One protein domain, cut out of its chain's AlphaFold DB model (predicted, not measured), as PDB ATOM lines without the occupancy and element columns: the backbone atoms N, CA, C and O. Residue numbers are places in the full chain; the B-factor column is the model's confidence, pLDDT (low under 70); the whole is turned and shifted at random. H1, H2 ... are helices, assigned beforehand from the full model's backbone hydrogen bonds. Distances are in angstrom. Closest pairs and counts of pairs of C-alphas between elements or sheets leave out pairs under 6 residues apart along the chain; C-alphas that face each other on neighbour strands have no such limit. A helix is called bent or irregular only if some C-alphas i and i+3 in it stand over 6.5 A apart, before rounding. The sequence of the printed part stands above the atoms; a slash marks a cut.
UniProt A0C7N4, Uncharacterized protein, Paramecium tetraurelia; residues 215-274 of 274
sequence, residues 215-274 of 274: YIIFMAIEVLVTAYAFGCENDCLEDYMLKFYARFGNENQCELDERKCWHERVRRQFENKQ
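This is residues 215 to 274 of the 274 residues of an uncharacterized protein of Paramecium tetraurelia (UniProt A0C7N4). The longest helix, H3, and the nearly as long H1 reach out of a small body as two free arms, which spread in a wide, open V. The last residue of H1 comes near H3 part of the way along it, and the short helix H2 sits in the body near the same end of H1, with its line turned about perpendicular to that of H1. The fit is loose: no helix clearly touches another, and the length of the whole comes from the two arms, residues 215 to 225 of H1 and residues 264 to 274, of which 264 to 271 belong to H3. The printed part has 60 residues with three named helices, in the order H1, H2, H3 along the chain, and no named strand; its class is all helix. It is loose, with a radius of gyration of the C-alphas of 13.7 A, and it spans 43 by 27 by 15 A along its three main axes, an outline that is only just elongated.

H3, the longest helix by residues, takes up residues 253 to 271, Gln 253 to Glu 271, and measures 27.3 A from first to last C-alpha. It begins at C-alpha 253 at (384.684, 252.310, 283.874) and ends at C-alpha 271 at (401.236, 244.077, 304.022). H1 takes up residues 215 to 232, Tyr 215 to Cys 232, and measures 25.4 A; C-alpha 215 is at (370.399, 269.708, 309.954). H2 takes up residues 239 to 249, Asp 239 to Gly 249, and measures 15.2 A from first to last C-alpha. None of the three is bent or irregular. Residues 234 to 236, between H1 and H2, are also helix, in a run that bears no name.

H3 touches no helix, but it is near H1. H1 and H3 are close but not clearly touching, with 1 pair of C-alphas within 8 A. That closest pair is Cys 232, the last residue of H1, and His 263 of H3, whose C-alphas are 7.8 A apart. The lines of H1 and H3 are about perpendicular, at 78 degrees, and their centres are 22.0 A apart. H1 and H2 are close but not clearly touching as well, with 2 pairs of C-alphas within 8 A. Their closest C-alphas are those of Phe 230 and Leu 242, 6.9 A apart. The lines of H1 and H2 are also about perpendicular, at 78 degrees, with 14.5 A from centre to centre. H2 and H3 follow each other in the chain but are apart, only just: their closest C-alphas are 8.2 A from each other. In the backbones of H1, H2 and H3, every O of residue i is within hydrogen-bond range of the N of residue i+4 inside the helix.

The two C-alphas farthest apart are those of Tyr 215 and Asn 272, at 43.4 A, and the first and last printed C-alphas, Tyr 215 and Gln 274, are 42.6 A apart. Residues 215 to 225 and 264 to 274 stand free. Without them the body has 38 residues, spans 20 by 19 by 14 A and has a radius of gyration of 9.1 A. The link from H2 to H3, with 3 residues between them, is tight; the link from H1 to H2, with 6 residues, is short. The printed part has no cut, and residue 274 is the chain's last residue. The mean pLDDT of the printed part of this predicted model is 84.8, and one printed residue, 274, is under 70.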
ATOM      1  N   TYR A 215     370.818 270.668 310.976       82.38
ATOM      2  CA  TYR A 215     370.399 269.708 309.954       82.38
ATOM      3  C   TYR A 215     371.358 269.690 308.752       82.38
ATOM      4  O   TYR A 215     371.724 268.624 308.265       82.38
ATOM      5  N   ILE A 216     371.824 270.869 308.325       88.00
ATOM      6  CA  ILE A 216     372.777 271.012 307.218       88.00
ATOM      7  C   ILE A 216     374.120 270.376 307.588       88.00
ATOM      8  O   ILE A 216     374.681 269.645 306.782       88.00
ATOM      9  N   ILE A 217     374.615 270.615 308.808       88.38
ATOM     10  CA  ILE A 217     375.875 270.028 309.288       88.38
ATOM     11  C   ILE A 217     375.774 268.501 309.345       88.38
ATOM     12  O   ILE A 217     376.675 267.820 308.865       88.38
ATOM     13  N   PHE A 218     374.680 267.953 309.882       85.25
ATOM     14  CA  PHE A 218     374.473 266.501 309.920       85.25
ATOM     15  C   PHE A 218     374.446 265.890 308.519       85.25
ATOM     16  O   PHE A 218     375.148 264.913 308.271       85.25
ATOM     17  N   MET A 219     373.705 266.502 307.593       85.06
ATOM     18  CA  MET A 219     373.651 266.051 306.204       85.06
ATOM     19  C   MET A 219     375.020 266.160 305.518       85.06
ATOM     20  O   MET A 219     375.412 265.258 304.786       85.06
ATOM     21  N   ALA A 220     375.784 267.224 305.782       90.19
ATOM     22  CA  ALA A 220     377.131 267.389 305.242       90.19
ATOM     23  C   ALA A 220     378.094 266.311 305.758       90.19
ATOM     24  O   ALA A 220     378.875 265.779 304.976       90.19
ATOM     25  N   ILE A 221     378.020 265.954 307.044       89.38
ATOM     26  CA  ILE A 221     378.827 264.873 307.625       89.38
ATOM     27  C   ILE A 221     378.435 263.523 307.017       89.38
ATOM     28  O   ILE A 221     379.313 262.751 306.646       89.38
ATOM     29  N   GLU A 222     377.141 263.236 306.871       85.81
ATOM     30  CA  GLU A 222     376.664 261.989 306.258       85.81
ATOM     31  C   GLU A 222     377.145 261.851 304.806       85.81
ATOM     32  O   GLU A 222     377.684 260.811 304.411       85.81
ATOM     33  N   VAL A 223     377.018 262.921 304.017       87.06
ATOM     34  CA  VAL A 223     377.515 262.961 302.635       87.06
ATOM     35  C   VAL A 223     379.038 262.844 302.602       87.06
ATOM     36  O   VAL A 223     379.563 262.105 301.778       87.06
ATOM     37  N   LEU A 224     379.761 263.500 303.513       90.56
ATOM     38  CA  LEU A 224     381.220 263.403 303.595       90.56
ATOM     39  C   LEU A 224     381.677 261.973 303.904       90.56
ATOM     40  O   LEU A 224     382.576 261.473 303.239       90.56
ATOM     41  N   VAL A 225     381.056 261.306 304.879       88.38
ATOM     42  CA  VAL A 225     381.403 259.927 305.259       88.38
ATOM     43  C   VAL A 225     381.103 258.960 304.117       88.38
ATOM     44  O   VAL A 225     381.927 258.105 303.800       88.38
ATOM     45  N   THR A 226     379.952 259.103 303.461       85.25
ATOM     46  CA  THR A 226     379.581 258.223 302.342       85.25
ATOM     47  C   THR A 226     380.415 258.484 301.086       85.25
ATOM     48  O   THR A 226     380.800 257.529 300.414       85.25
ATOM     49  N   ALA A 227     380.768 259.739 300.797       86.44
ATOM     50  CA  ALA A 227     381.692 260.092 299.720       86.44
ATOM     51  C   ALA A 227     383.125 259.625 300.016       86.44
ATOM     52  O   ALA A 227     383.805 259.132 299.120       86.44
ATOM     53  N   TYR A 228     383.573 259.721 301.272       88.88
ATOM     54  CA  TYR A 228     384.860 259.178 301.704       88.88
ATOM     55  C   TYR A 228     384.902 257.660 301.528       88.88
ATOM     56  O   TYR A 228     385.845 257.147 300.932       88.88
ATOM     57  N   ALA A 229     383.857 256.943 301.954       87.06
ATOM     58  CA  ALA A 229     383.752 255.504 301.725       87.06
ATOM     59  C   ALA A 229     383.794 255.169 300.220       87.06
ATOM     60  O   ALA A 229     384.480 254.237 299.821       87.06
ATOM     61  N   PHE A 230     383.162 255.974 299.363       85.00
ATOM     62  CA  PHE A 230     383.215 255.801 297.904       85.00
ATOM     63  C   PHE A 230     384.593 256.105 297.281       85.00
ATOM     64  O   PHE A 230     384.981 255.544 296.254       85.00
ATOM     65  N   GLY A 231     385.364 257.017 297.866       82.69
ATOM     66  CA  GLY A 231     386.720 257.305 297.400       82.69
ATOM     67  C   GLY A 231     387.729 256.258 297.875       82.69
ATOM     68  O   GLY A 231     388.541 255.752 297.097       82.69
ATOM     69  N   CYS A 232     387.672 255.935 299.165       82.12
ATOM     70  CA  CYS A 232     388.746 255.259 299.879       82.12
ATOM     71  C   CYS A 232     388.451 253.792 300.216       82.12
ATOM     72  O   CYS A 232     389.380 252.998 300.277       82.12
ATOM     73  N   GLU A 233     387.191 253.415 300.427       82.56
ATOM     74  CA  GLU A 233     386.814 252.104 300.970       82.56
ATOM     75  C   GLU A 233     385.564 251.565 300.262       82.56
ATOM     76  O   GLU A 233     384.512 251.349 300.866       82.56
ATOM     77  N   ASN A 234     385.671 251.348 298.947       77.62
ATOM     78  CA  ASN A 234     384.542 250.894 298.126       77.62
ATOM     79  C   ASN A 234     383.899 249.599 298.637       77.62
ATOM     80  O   ASN A 234     382.689 249.435 298.513       77.62
ATOM     81  N   ASP A 235     384.691 248.720 299.256       80.12
ATOM     82  CA  ASP A 235     384.233 247.452 299.834       80.12
ATOM     83  C   ASP A 235     383.231 247.648 300.990       80.12
ATOM     84  O   ASP A 235     382.481 246.732 301.337       80.12
ATOM     85  N   CYS A 236     383.197 248.838 301.599       81.19
ATOM     86  CA  CYS A 236     382.256 249.183 302.660       81.19
ATOM     87  C   CYS A 236     380.883 249.620 302.129       81.19
ATOM     88  O   CYS A 236     379.919 249.649 302.899       81.19
ATOM     89  N   LEU A 237     380.772 249.957 300.839       80.69
ATOM     90  CA  LEU A 237     379.528 250.386 300.206       80.69
ATOM     91  C   LEU A 237     378.865 249.243 299.434       80.69
ATOM     92  O   LEU A 237     379.512 248.391 298.839       80.69
ATOM     93  N   GLU A 238     377.532 249.243 299.405       80.94
ATOM     94  CA  GLU A 238     376.770 248.298 298.586       80.94
ATOM     95  C   GLU A 238     376.860 248.659 297.093       80.94
ATOM     96  O   GLU A 238     376.820 249.835 296.722       80.94
ATOM     97  N   ASP A 239     376.862 247.646 296.221       81.44
ATOM     98  CA  ASP A 239     376.908 247.784 294.757       81.44
ATOM     99  C   ASP A 239     375.915 248.801 294.183       81.44
ATOM    100  O   ASP A 239     376.199 249.476 293.191       81.44
ATOM    101  N   TYR A 240     374.720 248.906 294.771       80.31
ATOM    102  CA  TYR A 240     373.729 249.893 294.345       80.31
ATOM    103  C   TYR A 240     374.208 251.330 294.592       80.31
ATOM    104  O   TYR A 240     374.067 252.179 293.712       80.31
ATOM    105  N   MET A 241     374.797 251.595 295.762       81.31
ATOM    106  CA  MET A 241     375.330 252.911 296.114       81.31
ATOM    107  C   MET A 241     376.548 253.248 295.258       81.31
ATOM    108  O   MET A 241     376.635 254.364 294.757       81.31
ATOM    109  N   LEU A 242     377.426 252.272 294.998       83.88
ATOM    110  CA  LEU A 242     378.551 252.438 294.073       83.88
ATOM    111  C   LEU A 242     378.068 252.833 292.671       83.88
ATOM    112  O   LEU A 242     378.555 253.802 292.096       83.88
ATOM    113  N   LYS A 243     377.048 252.145 292.136       85.31
ATOM    114  CA  LYS A 243     376.443 252.482 290.832       85.31
ATOM    115  C   LYS A 243     375.784 253.857 290.831       85.31
ATOM    116  O   LYS A 243     375.824 254.551 289.815       85.31
ATOM    117  N   PHE A 244     375.146 254.236 291.936       84.88
ATOM    118  CA  PHE A 244     374.546 255.555 292.087       84.88
ATOM    119  C   PHE A 244     375.617 256.651 292.067       84.88
ATOM    120  O   PHE A 244     375.498 257.577 291.267       84.88
ATOM    121  N   TYR A 245     376.678 256.514 292.867       86.62
ATOM    122  CA  TYR A 245     377.779 257.477 292.919       86.62
ATOM    123  C   TYR A 245     378.561 257.547 291.610       86.62
ATOM    124  O   TYR A 245     378.798 258.648 291.128       86.62
ATOM    125  N   ALA A 246     378.855 256.412 290.971       86.50
ATOM    126  CA  ALA A 246     379.495 256.390 289.656       86.50
ATOM    127  C   ALA A 246     378.651 257.129 288.604       86.50
ATOM    128  O   ALA A 246     379.166 257.927 287.826       86.50
ATOM    129  N   ARG A 247     377.323 256.938 288.617       86.19
ATOM    130  CA  ARG A 247     376.415 257.671 287.723       86.19
ATOM    131  C   ARG A 247     376.332 259.158 288.068       86.19
ATOM    132  O   ARG A 247     376.218 259.972 287.159       86.19
ATOM    133  N   PHE A 248     376.347 259.506 289.351       86.00
ATOM    134  CA  PHE A 248     376.275 260.891 289.812       86.00
ATOM    135  C   PHE A 248     377.558 261.669 289.489       86.00
ATOM    136  O   PHE A 248     377.479 262.803 289.027       86.00
ATOM    137  N   GLY A 249     378.720 261.043 289.680       84.31
ATOM    138  CA  GLY A 249     380.033 261.586 289.331       84.31
ATOM    139  C   GLY A 249     380.361 261.519 287.839       84.31
ATOM    140  O   GLY A 249     381.373 262.072 287.428       84.31
ATOM    141  N   ASN A 250     379.505 260.874 287.034       86.94
ATOM    142  CA  ASN A 250     379.756 260.580 285.621       86.94
ATOM    143  C   ASN A 250     381.112 259.880 285.404       86.94
ATOM    144  O   ASN A 250     381.817 260.171 284.438       86.94
ATOM    145  N   GLU A 251     381.470 258.980 286.323       84.19
ATOM    146  CA  GLU A 251     382.744 258.269 286.279       84.19
ATOM    147  C   GLU A 251     382.713 257.184 285.198       84.19
ATOM    148  O   GLU A 251     381.743 256.427 285.060       84.19
ATOM    149  N   ASN A 252     383.797 257.096 284.434       85.25
ATOM    150  CA  ASN A 252     383.966 256.060 283.422       85.25
ATOM    151  C   ASN A 252     384.474 254.756 284.052       85.25
ATOM    152  O   ASN A 252     385.170 254.759 285.065       85.25
ATOM    153  N   GLN A 253     384.204 253.618 283.402       82.25
ATOM    154  CA  GLN A 253     384.684 252.310 283.874       82.25
ATOM    155  C   GLN A 253     386.212 252.282 284.065       82.25
ATOM    156  O   GLN A 253     386.697 251.680 285.017       82.25
ATOM    157  N   CYS A 254     386.949 252.995 283.209       83.00
ATOM    158  CA  CYS A 254     388.403 253.113 283.303       83.00
ATOM    159  C   CYS A 254     388.855 253.772 284.619       83.00
ATOM    160  O   CYS A 254     389.792 253.295 285.247       83.00
ATOM    161  N   GLU A 255     388.159 254.815 285.078       82.50
ATOM    162  CA  GLU A 255     388.484 255.525 286.326       82.50
ATOM    163  C   GLU A 255     388.190 254.652 287.555       82.50
ATOM    164  O   GLU A 255     388.947 254.643 288.530       82.50
ATOM    165  N   LEU A 256     387.116 253.856 287.490       80.25
ATOM    166  CA  LEU A 256     386.794 252.870 288.524       80.25
ATOM    167  C   LEU A 256     387.873 251.782 288.618       80.25
ATOM    168  O   LEU A 256     388.241 251.372 289.722       80.25
ATOM    169  N   ASP A 257     388.383 251.319 287.478       82.69
ATOM    170  CA  ASP A 257     389.424 250.293 287.424       82.69
ATOM    171  C   ASP A 257     390.786 250.847 287.884       82.69
ATOM    172  O   ASP A 257     391.479 250.195 288.669       82.69
ATOM    173  N   GLU A 258     391.131 252.088 287.523       84.62
ATOM    174  CA  GLU A 258     392.315 252.785 288.046       84.62
ATOM    175  C   GLU A 258     392.284 252.905 289.574       84.62
ATOM    176  O   GLU A 258     393.282 252.617 290.247       84.62
ATOM    177  N   ARG A 259     391.127 253.262 290.147       81.31
ATOM    178  CA  ARG A 259     390.952 253.362 291.602       81.31
ATOM    179  C   ARG A 259     391.153 252.007 292.286       81.31
ATOM    180  O   ARG A 259     391.814 251.944 293.321       81.31
ATOM    181  N   LYS A 260     390.647 250.914 291.703       82.25
ATOM    182  CA  LYS A 260     390.889 249.551 292.215       82.25
ATOM    183  C   LYS A 260     392.373 249.191 292.191       82.25
ATOM    184  O   LYS A 260     392.898 248.729 293.202       82.25
ATOM    185  N   CYS A 261     393.068 249.463 291.084       84.50
ATOM    186  CA  CYS A 261     394.508 249.220 290.983       84.50
ATOM    187  C   CYS A 261     395.316 250.036 292.001       84.50
ATOM    188  O   CYS A 261     396.306 249.540 292.549       84.50
ATOM    189  N   TRP A 262     394.913 251.280 292.271       85.62
ATOM    190  CA  TRP A 262     395.535 252.106 293.304       85.62
ATOM    191  C   TRP A 262     395.338 251.504 294.702       85.62
ATOM    192  O   TRP A 262     396.316 251.342 295.435       85.62
ATOM    193  N   HIS A 263     394.114 251.085 295.037       82.62
ATOM    194  CA  HIS A 263     393.792 250.450 296.321       82.62
ATOM    195  C   HIS A 263     394.575 249.160 296.561       82.62
ATOM    196  O   HIS A 263     395.158 248.981 297.630       82.62
ATOM    197  N   GLU A 264     394.672 248.290 295.554       86.00
ATOM    198  CA  GLU A 264     395.488 247.073 295.646       86.00
ATOM    199  C   GLU A 264     396.967 247.384 295.892       86.00
ATOM    200  O   GLU A 264     397.629 246.710 296.685       86.00
ATOM    201  N   ARG A 265     397.499 248.428 295.243       88.00
ATOM    202  CA  ARG A 265     398.892 248.851 295.430       88.00
ATOM    203  C   ARG A 265     399.141 249.350 296.850       88.00
ATOM    204  O   ARG A 265     400.145 248.969 297.450       88.00
ATOM    205  N   VAL A 266     398.243 250.179 297.381       85.69
ATOM    206  CA  VAL A 266     398.328 250.694 298.755       85.69
ATOM    207  C   VAL A 266     398.248 249.544 299.760       85.69
ATOM    208  O   VAL A 266     399.088 249.463 300.654       85.69
ATOM    209  N   ARG A 267     397.321 248.595 299.572       85.19
ATOM    210  CA  ARG A 267     397.177 247.413 300.441       85.19
ATOM    211  C   ARG A 267     398.466 246.589 300.516       85.19
ATOM    212  O   ARG A 267     398.950 246.320 301.612       85.19
ATOM    213  N   ARG A 268     399.089 246.301 299.366       90.31
ATOM    214  CA  ARG A 268     400.377 245.580 299.300       90.31
ATOM    215  C   ARG A 268     401.512 246.315 300.019       90.31
ATOM    216  O   ARG A 268     402.388 245.675 300.592       90.31
ATOM    217  N   GLN A 269     401.526 247.651 300.005       91.31
ATOM    218  CA  GLN A 269     402.537 248.423 300.742       91.31
ATOM    219  C   GLN A 269     402.391 248.298 302.262       91.31
ATOM    220  O   GLN A 269     403.399 248.358 302.963       91.31
ATOM    221  N   PHE A 270     401.165 248.149 302.768       88.06
ATOM    222  CA  PHE A 270     400.924 247.915 304.191       88.06
ATOM    223  C   PHE A 270     401.262 246.480 304.599       88.06
ATOM    224  O   PHE A 270     401.898 246.295 305.632       88.06
ATOM    225  N   GLU A 271     400.909 245.490 303.776       91.50
ATOM    226  CA  GLU A 271     401.236 244.077 304.022       91.50
ATOM    227  C   GLU A 271     402.751 243.836 304.055       91.50
ATOM    228  O   GLU A 271     403.240 243.165 304.950       91.50
ATOM    229  N   ASN A 272     403.517 244.463 303.156       90.62
ATOM    230  CA  ASN A 272     404.980 244.333 303.130       90.62
ATOM    231  C   ASN A 272     405.704 245.035 304.297       90.62
ATOM    232  O   ASN A 272     406.926 244.935 304.401       90.62
ATOM    233  N   LYS A 273     404.991 245.816 305.118       85.44
ATOM    234  CA  LYS A 273     405.546 246.502 306.299       85.44
ATOM    235  C   LYS A 273     405.271 245.764 307.614       85.44
ATOM    236  O   LYS A 273     405.795 246.207 308.636       85.44
ATOM    237  N   GLN A 274     404.444 244.718 307.600       68.69
ATOM    238  CA  GLN A 274     404.203 243.827 308.740       68.69
ATOM    239  C   GLN A 274     405.133 242.618 308.680       68.69
ATOM    240  O   GLN A 274     405.543 242.173 309.772       68.69
TER     241      GLN A 274